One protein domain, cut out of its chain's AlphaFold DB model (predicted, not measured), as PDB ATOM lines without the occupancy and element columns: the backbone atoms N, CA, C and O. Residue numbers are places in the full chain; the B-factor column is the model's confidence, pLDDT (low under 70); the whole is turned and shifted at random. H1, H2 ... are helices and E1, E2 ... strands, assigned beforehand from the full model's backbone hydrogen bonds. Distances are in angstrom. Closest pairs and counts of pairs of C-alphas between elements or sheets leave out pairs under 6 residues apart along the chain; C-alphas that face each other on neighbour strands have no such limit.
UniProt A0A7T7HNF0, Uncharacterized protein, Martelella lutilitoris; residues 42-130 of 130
ATOM      1  N   GLU A  42     -47.907  16.669 -21.941       91.06
ATOM      2  CA  GLU A  42     -47.380  15.604 -22.804       91.06
ATOM      3  C   GLU A  42     -46.701  14.494 -21.985       91.06
ATOM      4  O   GLU A  42     -46.888  13.319 -22.303       91.06
ATOM      5  N   ASP A  43     -45.994  14.834 -20.902       91.94
ATOM      6  CA  ASP A  43     -45.363  13.857 -20.002       91.94
ATOM      7  C   ASP A  43     -46.404  13.010 -19.270       91.94
ATOM      8  O   ASP A  43     -46.267  11.786 -19.183       91.94
ATOM      9  N   LEU A  44     -47.484  13.641 -18.799       92.50
ATOM     10  CA  LEU A  44     -48.615  12.942 -18.186       92.50
ATOM     11  C   LEU A  44     -49.295  12.010 -19.192       92.50
ATOM     12  O   LEU A  44     -49.524  10.838 -18.900       92.50
ATOM     13  N   THR A  45     -49.537  12.493 -20.412       95.31
ATOM     14  CA  THR A  45     -50.139  11.676 -21.478       95.31
ATOM     15  C   THR A  45     -49.245  10.491 -21.848       95.31
ATOM     16  O   THR A  45     -49.735   9.384 -22.068       95.31
ATOM     17  N   LEU A  46     -47.924  10.691 -21.893       96.44
ATOM     18  CA  LEU A  46     -46.953   9.628 -22.131       96.44
ATOM     19  C   LEU A  46     -46.948   8.593 -21.001       96.44
ATOM     20  O   LEU A  46     -46.884   7.393 -21.278       96.44
ATOM     21  N   LYS A  47     -47.003   9.042 -19.743       95.50
ATOM     22  CA  LYS A  47     -47.079   8.170 -18.567       95.50
ATOM     23  C   LYS A  47     -48.343   7.313 -18.612       95.50
ATOM     24  O   LYS A  47     -48.226   6.091 -18.564       95.50
ATOM     25  N   ASP A  48     -49.506   7.934 -18.802       97.00
ATOM     26  CA  ASP A  48     -50.795   7.242 -18.917       97.00
ATOM     27  C   ASP A  48     -50.771   6.215 -20.056       97.00
ATOM     28  O   ASP A  48     -51.198   5.073 -19.887       97.00
ATOM     29  N   LEU A  49     -50.225   6.593 -21.218       97.88
ATOM     30  CA  LEU A  49     -50.127   5.698 -22.366       97.88
ATOM     31  C   LEU A  49     -49.222   4.497 -22.074       97.88
ATOM     32  O   LEU A  49     -49.591   3.373 -22.397       97.88
ATOM     33  N   ARG A  50     -48.060   4.697 -21.440       97.38
ATOM     34  CA  ARG A  50     -47.172   3.591 -21.042       97.38
ATOM     35  C   ARG A  50     -47.867   2.639 -20.072       97.38
ATOM     36  O   ARG A  50     -47.839   1.433 -20.306       97.38
ATOM     37  N   SER A  51     -48.523   3.173 -19.042       97.00
ATOM     38  CA  SER A  51     -49.298   2.378 -18.085       97.00
ATOM     39  C   SER A  51     -50.387   1.564 -18.785       97.00
ATOM     40  O   SER A  51     -50.481   0.363 -18.553       97.00
ATOM     41  N   TYR A  52     -51.126   2.174 -19.714       97.75
ATOM     42  CA  TYR A  52     -52.178   1.507 -20.483       97.75
ATOM     43  C   TYR A  52     -51.669   0.402 -21.415       97.75
ATOM     44  O   TYR A  52     -52.335  -0.619 -21.614       97.75
ATOM     45  N   LEU A  53     -50.489   0.586 -22.011       96.62
ATOM     46  CA  LEU A  53     -49.878  -0.437 -22.860       96.62
ATOM     47  C   LEU A  53     -49.444  -1.669 -22.061       96.62
ATOM     48  O   LEU A  53     -49.509  -2.775 -22.596       96.62
ATOM     49  N   THR A  54     -49.020  -1.489 -20.808       95.62
ATOM     50  CA  THR A  54     -48.664  -2.589 -19.901       95.62
ATOM     51  C   THR A  54     -49.899  -3.250 -19.294       95.62
ATOM     52  O   THR A  54     -49.994  -4.474 -19.296       95.62
ATOM     53  N   ASP A  55     -50.851  -2.454 -18.815       96.31
ATOM     54  CA  ASP A  55     -52.088  -2.918 -18.196       96.31
ATOM     55  C   ASP A  55     -53.295  -2.142 -18.761       96.31
ATOM     56  O   ASP A  55     -53.498  -0.965 -18.436       96.31
ATOM     57  N   PRO A  56     -54.144  -2.796 -19.578       94.75
ATOM     58  CA  PRO A  56     -55.305  -2.163 -20.193       94.75
ATOM     59  C   PRO A  56     -56.382  -1.703 -19.204       94.75
ATOM     60  O   PRO A  56     -57.279  -0.969 -19.611       94.75
ATOM     61  N   THR A  57     -56.336  -2.135 -17.942       96.00
ATOM     62  CA  THR A  57     -57.321  -1.751 -16.919       96.00
ATOM     63  C   THR A  57     -57.034  -0.383 -16.295       96.00
ATOM     64  O   THR A  57     -57.919   0.214 -15.687       96.00
ATOM     65  N   THR A  58     -55.832   0.164 -16.512       96.69
ATOM     66  CA  THR A  58     -55.399   1.458 -15.953       96.69
ATOM     67  C   THR A  58     -56.165   2.664 -16.504       96.69
ATOM     68  O   THR A  58     -56.184   3.717 -15.870       96.69
ATOM     69  N   ILE A  59     -56.817   2.531 -17.664       95.94
ATOM     70  CA  ILE A  59     -57.609   3.589 -18.300       95.94
ATOM     71  C   ILE A  59     -59.001   3.045 -18.621       95.94
ATOM     72  O   ILE A  59     -59.150   2.178 -19.478       95.94
ATOM     73  N   LEU A  60     -60.025   3.610 -17.974       93.50
ATOM     74  CA  LEU A  60     -61.422   3.185 -18.131       93.50
ATOM     75  C   LEU A  60     -61.948   3.387 -19.561       93.50
ATOM     76  O   LEU A  60     -62.533   2.474 -20.137       93.50
ATOM     77  N   ASN A  61     -61.694   4.561 -20.153       95.25
ATOM     78  CA  ASN A  61     -62.179   4.930 -21.488       95.25
ATOM     79  C   ASN A  61     -61.012   5.283 -22.429       95.25
ATOM     80  O   ASN A  61     -60.729   6.459 -22.675       95.25
ATOM     81  N   PRO A  62     -60.302   4.288 -22.990       95.69
ATOM     82  CA  PRO A  62     -59.120   4.526 -23.823       95.69
ATOM     83  C   PRO A  62     -59.438   5.137 -25.197       95.69
ATOM     84  O   PRO A  62     -58.536   5.625 -25.872       95.69
ATOM     85  N   ARG A  63     -60.706   5.134 -25.628       96.00
ATOM     86  CA  ARG A  63     -61.150   5.810 -26.863       96.00
ATOM     87  C   ARG A  63     -61.287   7.328 -26.707       96.00
ATOM     88  O   ARG A  63     -61.232   8.042 -27.701       96.00
ATOM     89  N   ASP A  64     -61.374   7.816 -25.470       95.25
ATOM     90  CA  ASP A  64     -61.465   9.250 -25.167       95.25
ATOM     91  C   ASP A  64     -60.087   9.881 -24.922       95.25
ATOM     92  O   ASP A  64     -59.955  11.101 -24.808       95.25
ATOM     93  N   ARG A  65     -59.038   9.054 -24.848       96.12
ATOM     94  CA  ARG A  65     -57.649   9.476 -24.657       96.12
ATOM     95  C   ARG A  65     -56.905   9.424 -25.979       96.12
ATOM     96  O   ARG A  65     -57.012   8.446 -26.714       96.12
ATOM     97  N   TRP A  66     -56.137  10.469 -26.262       96.38
ATOM     98  CA  TRP A  66     -55.521  10.697 -27.565       96.38
ATOM     99  C   TRP A  66     -54.043  11.033 -27.414       96.38
ATOM    100  O   TRP A  66     -53.656  11.713 -26.467       96.38
ATOM    101  N   ALA A  67     -53.220  10.585 -28.358       96.94
ATOM    102  CA  ALA A  67     -51.806  10.939 -28.411       96.94
ATOM    103  C   ALA A  67     -51.336  11.155 -29.854       96.94
ATOM    104  O   ALA A  67     -51.744  10.453 -30.781       96.94
ATOM    105  N   HIS A  68     -50.446  12.133 -30.038       95.88
ATOM    106  CA  HIS A  68     -49.803  12.405 -31.323       95.88
ATOM    107  C   HIS A  68     -48.469  11.659 -31.452       95.88
ATOM    108  O   HIS A  68     -47.929  11.082 -30.505       95.88
ATOM    109  N   ASN A  69     -47.885  11.724 -32.649       94.06
ATOM    110  CA  ASN A  69     -46.640  11.036 -32.995       94.06
ATOM    111  C   ASN A  69     -45.459  11.298 -32.033       94.06
ATOM    112  O   ASN A  69     -44.655  10.401 -31.810       94.06
ATOM    113  N   GLY A  70     -45.333  12.504 -31.478       93.94
ATOM    114  CA  GLY A  70     -44.275  12.882 -30.536       93.94
ATOM    115  C   GLY A  70     -44.327  12.063 -29.248       93.94
ATOM    116  O   GLY A  70     -43.312  11.504 -28.842       93.94
ATOM    117  N   ILE A  71     -45.525  11.901 -28.682       96.00
ATOM    118  CA  ILE A  71     -45.767  11.045 -27.514       96.00
ATOM    119  C   ILE A  71     -45.522   9.578 -27.883       96.00
ATOM    120  O   ILE A  71     -44.778   8.882 -27.196       96.00
ATOM    121  N   ILE A  72     -46.058   9.114 -29.017       96.81
ATOM    122  CA  ILE A  72     -45.921   7.710 -29.448       96.81
ATOM    123  C   ILE A  72     -44.444   7.314 -29.627       96.81
ATOM    124  O   ILE A  72     -44.005   6.252 -29.189       96.81
ATOM    125  N   ARG A  73     -43.633   8.196 -30.218       96.69
ATOM    126  CA  ARG A  73     -42.185   7.992 -30.395       96.69
ATOM    127  C   ARG A  73     -41.412   7.934 -29.077       96.69
ATOM    128  O   ARG A  73     -40.287   7.435 -29.071       96.69
ATOM    129  N   ASN A  74     -41.996   8.431 -27.992       96.88
ATOM    130  CA  ASN A  74     -41.420   8.410 -26.655       96.88
ATOM    131  C   ASN A  74     -41.915   7.248 -25.790       96.88
ATOM    132  O   ASN A  74     -41.356   7.055 -24.714       96.88
ATOM    133  N   ILE A  75     -42.886   6.437 -26.234       96.06
ATOM    134  CA  ILE A  75     -43.375   5.270 -25.469       96.06
ATOM    135  C   ILE A  75     -42.203   4.395 -25.018       96.06
ATOM    136  O   ILE A  75     -42.077   4.102 -23.833       96.06
ATOM    137  N   GLN A  76     -41.306   4.062 -25.946       94.62
ATOM    138  CA  GLN A  76     -40.069   3.340 -25.666       94.62
ATOM    139  C   GLN A  76     -38.888   4.082 -26.320       94.62
ATOM    140  O   GLN A  76     -38.657   3.902 -27.524       94.62
ATOM    141  N   PRO A  77     -38.157   4.923 -25.566       90.25
ATOM    142  CA  PRO A  77     -36.993   5.651 -26.065       90.25
ATOM    143  C   PRO A  77     -35.891   4.714 -26.577       90.25
ATOM    144  O   PRO A  77     -35.913   3.503 -26.356       90.25
ATOM    145  N   THR A  78     -34.916   5.270 -27.290       90.62
ATOM    146  CA  THR A  78     -33.687   4.554 -27.657       90.62
ATOM    147  C   THR A  78     -32.806   4.305 -26.430       90.62
ATOM    148  O   THR A  78     -32.994   4.923 -25.384       90.62
ATOM    149  N   ASN A  79     -31.759   3.486 -26.578       89.88
ATOM    150  CA  ASN A  79     -30.746   3.268 -25.531       89.88
ATOM    151  C   ASN A  79     -30.057   4.568 -25.068       89.88
ATOM    152  O   ASN A  79     -29.492   4.626 -23.985       89.88
ATOM    153  N   THR A  80     -30.114   5.621 -25.887       90.31
ATOM    154  CA  THR A  80     -29.597   6.964 -25.583       90.31
ATOM    155  C   THR A  80     -30.649   7.890 -24.962       90.31
ATOM    156  O   THR A  80     -30.456   9.103 -24.939       90.31
ATOM    157  N   ASN A  81     -31.775   7.334 -24.500       89.69
ATOM    158  CA  ASN A  81     -32.933   8.039 -23.950       89.69
ATOM    159  C   ASN A  81     -33.527   9.108 -24.888       89.69
ATOM    160  O   ASN A  81     -34.126  10.086 -24.445       89.69
ATOM    161  N   LYS A  82     -33.355   8.941 -26.206       93.06
ATOM    162  CA  LYS A  82     -33.929   9.840 -27.214       93.06
ATOM    163  C   LYS A  82     -35.257   9.278 -27.731       93.06
ATOM    164  O   LYS A  82     -35.403   8.054 -27.822       93.06
ATOM    165  N   PRO A  83     -36.207  10.138 -28.139       94.25
ATOM    166  CA  PRO A  83     -37.389   9.690 -28.860       94.25
ATOM    167  C   PRO A  83     -36.987   8.879 -30.093       94.25
ATOM    168  O   PRO A  83     -36.007   9.213 -30.772       94.25
ATOM    169  N   LYS A  84     -37.775   7.864 -30.458       95.88
ATOM    170  CA  LYS A  84     -37.599   7.171 -31.743       95.88
ATOM    171  C   LYS A  84     -37.683   8.176 -32.898       95.88
ATOM    172  O   LYS A  84     -38.276   9.244 -32.753       95.88
ATOM    173  N   SER A  85     -37.080   7.890 -34.049       95.88
ATOM    174  CA  SER A  85     -37.042   8.843 -35.170       95.88
ATOM    175  C   SER A  85     -38.404   8.999 -35.868       95.88
ATOM    176  O   SER A  85     -39.299   8.165 -35.724       95.88
ATOM    177  N   THR A  86     -38.564  10.059 -36.667       95.44
ATOM    178  CA  THR A  86     -39.741  10.212 -37.542       95.44
ATOM    179  C   THR A  86     -39.827   9.071 -38.558       95.44
ATOM    180  O   THR A  86     -40.912   8.559 -38.804       95.44
ATOM    181  N   ALA A  87     -38.690   8.626 -39.104       96.88
ATOM    182  CA  ALA A  87     -38.641   7.501 -40.036       96.88
ATOM    183  C   ALA A  87     -39.133   6.198 -39.388       96.88
ATOM    184  O   ALA A  87     -39.919   5.470 -39.993       96.88
ATOM    185  N   TRP A  88     -38.743   5.944 -38.132       96.94
ATOM    186  CA  TRP A  88     -39.291   4.830 -37.361       96.94
ATOM    187  C   TRP A  88     -40.808   4.947 -37.224       96.94
ATOM    188  O   TRP A  88     -41.507   3.970 -37.462       96.94
ATOM    189  N   PHE A  89     -41.327   6.135 -36.901       97.19
ATOM    190  CA  PHE A  89     -42.769   6.322 -36.737       97.19
ATOM    191  C   PHE A  89     -43.538   6.053 -38.034       97.19
ATOM    192  O   PHE A  89     -44.561   5.381 -38.000       97.19
ATOM    193  N   MET A  90     -43.023   6.505 -39.181       96.06
ATOM    194  CA  MET A  90     -43.640   6.223 -40.483       96.06
ATOM    195  C   MET A  90     -43.663   4.721 -40.798       96.06
ATOM    196  O   MET A  90     -44.651   4.218 -41.331       96.06
ATOM    197  N   LYS A  91     -42.591   3.995 -40.450       96.94
ATOM    198  CA  LYS A  91     -42.536   2.531 -40.571       96.94
ATOM    199  C   LYS A  91     -43.548   1.866 -39.636       96.94
ATOM    200  O   LYS A  91     -44.364   1.078 -40.099       96.94
ATOM    201  N   PHE A  92     -43.530   2.235 -38.355       97.06
ATOM    202  CA  PHE A  92     -44.467   1.760 -37.341       97.06
ATOM    203  C   PHE A  92     -45.912   1.943 -37.800       97.06
ATOM    204  O   PHE A  92     -46.673   0.983 -37.812       97.06
ATOM    205  N   GLN A  93     -46.275   3.142 -38.254       96.25
ATOM    206  CA  GLN A  93     -47.632   3.469 -38.675       96.25
ATOM    207  C   GLN A  93     -48.111   2.589 -39.841       96.25
ATOM    208  O   GLN A  93     -49.250   2.129 -39.830       96.25
ATOM    209  N   ARG A  94     -47.233   2.317 -40.816       95.38
ATOM    210  CA  ARG A  94     -47.531   1.465 -41.976       95.38
ATOM    211  C   ARG A  94     -47.625  -0.014 -41.609       95.38
ATOM    212  O   ARG A  94     -48.518  -0.706 -42.072       95.38
ATOM    213  N   GLU A  95     -46.692  -0.514 -40.806       96.25
ATOM    214  CA  GLU A  95     -46.590  -1.951 -40.518       96.25
ATOM    215  C   GLU A  95     -47.583  -2.433 -39.462       96.25
ATOM    216  O   GLU A  95     -47.936  -3.612 -39.461       96.25
ATOM    217  N   SER A  96     -48.024  -1.531 -38.582       96.69
ATOM    218  CA  SER A  96     -48.958  -1.821 -37.491       96.69
ATOM    219  C   SER A  96     -50.435  -1.630 -37.846       96.69
ATOM    220  O   SER A  96     -51.289  -2.018 -37.055       96.69
ATOM    221  N   GLY A  97     -50.739  -0.999 -38.986       94.75
ATOM    222  CA  GLY A  97     -52.102  -0.600 -39.358       94.75
ATOM    223  C   GLY A  97     -52.590   0.701 -38.706       94.75
ATOM    224  O   GLY A  97     -53.701   1.139 -38.987       94.75
ATOM    225  N   LEU A  98     -51.769   1.384 -37.892       96.69
ATOM    226  CA  LEU A  98     -52.148   2.678 -37.297       96.69
ATOM    227  C   LEU A  98     -52.457   3.749 -38.361       96.69
ATOM    228  O   LEU A  98     -53.168   4.716 -38.087       96.69
ATOM    229  N   ALA A  99     -51.911   3.604 -39.575       93.75
ATOM    230  CA  ALA A  99     -52.198   4.497 -40.696       93.75
ATOM    231  C   ALA A  99     -53.675   4.521 -41.091       93.75
ATOM    232  O   ALA A  99     -54.157   5.577 -41.503       93.75
ATOM    233  N   ASP A 100     -54.352   3.389 -40.926       93.88
ATOM    234  CA  ASP A 100     -55.724   3.162 -41.372       93.88
ATOM    235  C   ASP A 100     -56.744   3.446 -40.255       93.88
ATOM    236  O   ASP A 100     -57.950   3.505 -40.495       93.88
ATOM    237  N   CYS A 101     -56.268   3.664 -39.024       94.81
ATOM    238  CA  CYS A 101     -57.100   4.071 -37.900       94.81
ATOM    239  C   CYS A 101     -57.627   5.502 -38.072       94.81
ATOM    240  O   CYS A 101     -56.967   6.385 -38.633       94.81
ATOM    241  N   THR A 102     -58.806   5.756 -37.500       92.06
ATOM    242  CA  THR A 102     -59.359   7.112 -37.435       92.06
ATOM    243  C   THR A 102     -58.442   7.996 -36.594       92.06
ATOM    244  O   THR A 102     -58.004   7.613 -35.511       92.06
ATOM    245  N   PHE A 103     -58.157   9.196 -37.092       94.19
ATOM    246  CA  PHE A 103     -57.370  10.194 -36.380       94.19
ATOM    247  C   PHE A 103     -58.142  11.505 -36.284       94.19
ATOM    248  O   PHE A 103     -58.975  11.818 -37.138       94.19
ATOM    249  N   ARG A 104     -57.805  12.314 -35.282       93.56
ATOM    250  CA  ARG A 104     -58.231  13.717 -35.200       93.56
ATOM    251  C   ARG A 104     -57.045  14.653 -35.398       93.56
ATOM    252  O   ARG A 104     -55.891  14.240 -35.281       93.56
ATOM    253  N   GLN A 105     -57.326  15.918 -35.690       92.50
ATOM    254  CA  GLN A 105     -56.313  16.972 -35.597       92.50
ATOM    255  C   GLN A 105     -56.086  17.328 -34.127       92.50
ATOM    256  O   GLN A 105     -57.036  17.362 -33.343       92.50
ATOM    257  N   SER A 106     -54.835  17.573 -33.756       86.75
ATOM    258  CA  SER A 106     -54.471  17.915 -32.389       86.75
ATOM    259  C   SER A 106     -55.020  19.295 -32.035       86.75
ATOM    260  O   SER A 106     -54.668  20.272 -32.700       86.75
ATOM    261  N   PRO A 107     -55.828  19.421 -30.969       83.25
ATOM    262  CA  PRO A 107     -56.349  20.720 -30.556       83.25
ATOM    263  C   PRO A 107     -55.239  21.651 -30.050       83.25
ATOM    264  O   PRO A 107     -55.337  22.862 -30.203       83.25
ATOM    265  N   VAL A 108     -54.166  21.088 -29.483       82.12
ATOM    266  CA  VAL A 108     -53.042  21.848 -28.909       82.12
ATOM    267  C   VAL A 108     -51.910  22.030 -29.925       82.12
ATOM    268  O   VAL A 108     -51.278  23.079 -29.972       82.12
ATOM    269  N   ASN A 109     -51.662  21.028 -30.775       78.56
ATOM    270  CA  ASN A 109     -50.525  21.008 -31.702       78.56
ATOM    271  C   ASN A 109     -50.906  21.257 -33.177       78.56
ATOM    272  O   ASN A 109     -50.122  20.961 -34.086       78.56
ATOM    273  N   GLY A 110     -52.114  21.760 -33.440       83.31
ATOM    274  CA  GLY A 110     -52.596  22.110 -34.776       83.31
ATOM    275  C   GLY A 110     -52.641  20.913 -35.731       83.31
ATOM    276  O   GLY A 110     -53.404  19.973 -35.540       83.31
ATOM    277  N   ARG A 111     -51.800  20.928 -36.777       84.81
ATOM    278  CA  ARG A 111     -51.812  19.933 -37.876       84.81
ATOM    279  C   ARG A 111     -51.338  18.525 -37.486       84.81
ATOM    280  O   ARG A 111     -51.239  17.645 -38.346       84.81
ATOM    281  N   ARG A 112     -50.941  18.304 -36.227       90.12
ATOM    282  CA  ARG A 112     -50.524  16.969 -35.784       90.12
ATOM    283  C   ARG A 112     -51.741  16.059 -35.725       90.12
ATOM    284  O   ARG A 112     -52.745  16.404 -35.119       90.12
ATOM    285  N   LYS A 113     -51.619  14.877 -36.320       94.06
ATOM    286  CA  LYS A 113     -52.612  13.816 -36.163       94.06
ATOM    287  C   LYS A 113     -52.473  13.180 -34.784       94.06
ATOM    288  O   LYS A 113     -51.353  12.956 -34.314       94.06
ATOM    289  N   GLU A 114     -53.609  12.885 -34.177       96.56
ATOM    290  CA  GLU A 114     -53.729  12.144 -32.928       96.56
ATOM    291  C   GLU A 114     -54.555  10.882 -33.142       96.56
ATOM    292  O   GLU A 114     -55.551  10.905 -33.866       96.56
ATOM    293  N   TRP A 115     -54.162   9.812 -32.457       97.81
ATOM    294  CA  TRP A 115     -54.859   8.528 -32.434       97.81
ATOM    295  C   TRP A 115     -55.299   8.201 -31.017       97.81
ATOM    296  O   TRP A 115     -54.692   8.686 -30.054       97.81
ATOM    297  N   THR A 116     -56.336   7.377 -30.884       97.94
ATOM    298  CA  THR A 116     -56.805   6.971 -29.560       97.94
ATOM    299  C   THR A 116     -55.807   6.033 -28.886       97.94
ATOM    300  O   THR A 116     -55.045   5.326 -29.551       97.94
ATOM    301  N   PHE A 117     -55.818   5.970 -27.554       98.25
ATOM    302  CA  PHE A 117     -54.987   5.011 -26.819       98.25
ATOM    303  C   PHE A 117     -55.319   3.571 -27.222       98.25
ATOM    304  O   PHE A 117     -54.417   2.739 -27.327       98.25
ATOM    305  N   ALA A 118     -56.596   3.284 -27.492       97.81
ATOM    306  CA  ALA A 118     -57.041   1.975 -27.961       97.81
ATOM    307  C   ALA A 118     -56.383   1.590 -29.300       97.81
ATOM    308  O   ALA A 118     -55.813   0.501 -29.400       97.81
ATOM    309  N   ASP A 119     -56.392   2.493 -30.286       98.00
ATOM    310  CA  ASP A 119     -55.761   2.272 -31.597       98.00
ATOM    311  C   ASP A 119     -54.247   2.101 -31.460       98.00
ATOM    312  O   ASP A 119     -53.656   1.183 -32.032       98.00
ATOM    313  N   ILE A 120     -53.614   2.941 -30.633       98.12
ATOM    314  CA  ILE A 120     -52.175   2.867 -30.372       98.12
ATOM    315  C   ILE A 120     -51.811   1.524 -29.738       98.12
ATOM    316  O   ILE A 120     -50.819   0.928 -30.146       98.12
ATOM    317  N   ARG A 121     -52.596   1.006 -28.784       97.25
ATOM    318  CA  ARG A 121     -52.332  -0.301 -28.161       97.25
ATOM    319  C   ARG A 121     -52.442  -1.449 -29.155       97.25
ATOM    320  O   ARG A 121     -51.596  -2.343 -29.138       97.25
ATOM    321  N   LEU A 122     -53.463  -1.435 -30.013       96.56
ATOM    322  CA  LEU A 122     -53.618  -2.442 -31.066       96.56
ATOM    323  C   LEU A 122     -52.416  -2.423 -32.014       96.56
ATOM    324  O   LEU A 122     -51.784  -3.459 -32.219       96.56
ATOM    325  N   ALA A 123     -52.040  -1.237 -32.494       97.50
ATOM    326  CA  ALA A 123     -50.883  -1.037 -33.355       97.50
ATOM    327  C   ALA A 123     -49.561  -1.453 -32.683       97.50
ATOM    328  O   ALA A 123     -48.727  -2.131 -33.284       97.50
ATOM    329  N   TRP A 124     -49.371  -1.082 -31.416       97.00
ATOM    330  CA  TRP A 124     -48.180  -1.413 -30.637       97.00
ATOM    331  C   TRP A 124     -48.005  -2.922 -30.491       97.00
ATOM    332  O   TRP A 124     -46.936  -3.459 -30.781       97.00
ATOM    333  N   ASN A 125     -49.081  -3.620 -30.124       95.56
ATOM    334  CA  ASN A 125     -49.078  -5.074 -30.026       95.56
ATOM    335  C   ASN A 125     -48.826  -5.734 -31.385       95.56
ATOM    336  O   ASN A 125     -48.050  -6.680 -31.450       95.56
ATOM    337  N   ALA A 126     -49.432  -5.235 -32.464       95.62
ATOM    338  CA  ALA A 126     -49.221  -5.772 -33.807       95.62
ATOM    339  C   ALA A 126     -47.773  -5.598 -34.298       95.62
ATOM    340  O   ALA A 126     -47.240  -6.488 -34.956       95.62
ATOM    341  N   TYR A 127     -47.127  -4.477 -33.970       95.69
ATOM    342  CA  TYR A 127     -45.757  -4.187 -34.393       95.69
ATOM    343  C   TYR A 127     -44.703  -4.992 -33.619       95.69
ATOM    344  O   TYR A 127     -43.716  -5.418 -34.208       95.69
ATOM    345  N   TYR A 128     -44.900  -5.194 -32.311       91.69
ATOM    346  CA  TYR A 128     -43.916  -5.837 -31.427       91.69
ATOM    347  C   TYR A 128     -44.177  -7.320 -31.127       91.69
ATOM    348  O   TYR A 128     -43.311  -7.965 -30.547       91.69
ATOM    349  N   ARG A 129     -45.340  -7.877 -31.496       78.62
ATOM    350  CA  ARG A 129     -45.586  -9.335 -31.466       78.62
ATOM    351  C   ARG A 129     -45.161 -10.054 -32.754       78.62
ATOM    352  O   ARG A 129     -45.437 -11.244 -32.876       78.62
ATOM    353  N   ARG A 130     -44.563  -9.340 -33.713       55.38
ATOM    354  CA  ARG A 130     -43.928  -9.940 -34.894       55.38
ATOM    355  C   ARG A 130     -42.551 -10.491 -34.567       55.38
ATOM    356  O   ARG A 130     -41.856  -9.858 -33.744       55.38
TER     357      ARG A 130
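This is residues 42 to 130 of the 130 residues of an uncharacterized protein of Martelella lutilitoris (UniProt A0A7T7HNF0). Four helices set at steep angles make a rounded, compact body, with H4 packed on both H1 and H3 and short H2 nearest the middle. A small sheet, only grazed by helices, runs from this body into the hairpin E2 and E3, and E2 lies farthest from the middle. The printed part has 89 residues, with four named helices and three named strands that follow along the chain as H1 E1 H2 H3 E2 E3 H4; the sheet order is E1 - E3 - E2, all antiparallel, and the class is mixed, helices and strands. The radius of gyration of the C-alphas is 12.2 A, and they span 30 by 30 by 25 A.

H1, residues 42 to 54, begins with C-alpha 42 at (-47.380, 15.604, -22.804) and is 18.5 A long. E1 is residues 66 to 68, H2 69 to 74, and H3 86 to 96, 15.2 A. E2 is residues 104 to 106 and E3 110 to 116, 16.6 A. H4, residues 117 to 128, 16.2 A, ends with C-alpha 128 at (-43.916, -5.837, -31.427).

Residues 42 to 46 of H1 touch H2, with closest C-alphas Leu 46 and Ile 71, 5.7 A apart. H1 touches H4 at a steep tilt of 60 degrees, closest C-alphas Leu 53 and Arg 121, 5.8 A. E1 pairs with E3 through N 67 and O 115, 2.9 A. E1, H2 H3 and E2 form a split strand-helix-strand unit, two strands running the same way with E3 between them, its crossover right-handed. H3 touches H4 about perpendicular at 90 degrees, closest C-alphas Ser 96 and Ala 123, 4.6 A. In the hairpin E2 and E3, N 106 and O 112 are 2.8 A apart. In the four helices every O i to N i+4 pair is within hydrogen-bond range.

The farthest C-alphas, Val 108 and Arg 130, are 33.6 A apart. The printed part has no cut; the links H1 to E1 and H2 to H3 are long. Residue 130, the chain's last, is under 70 in pLDDT.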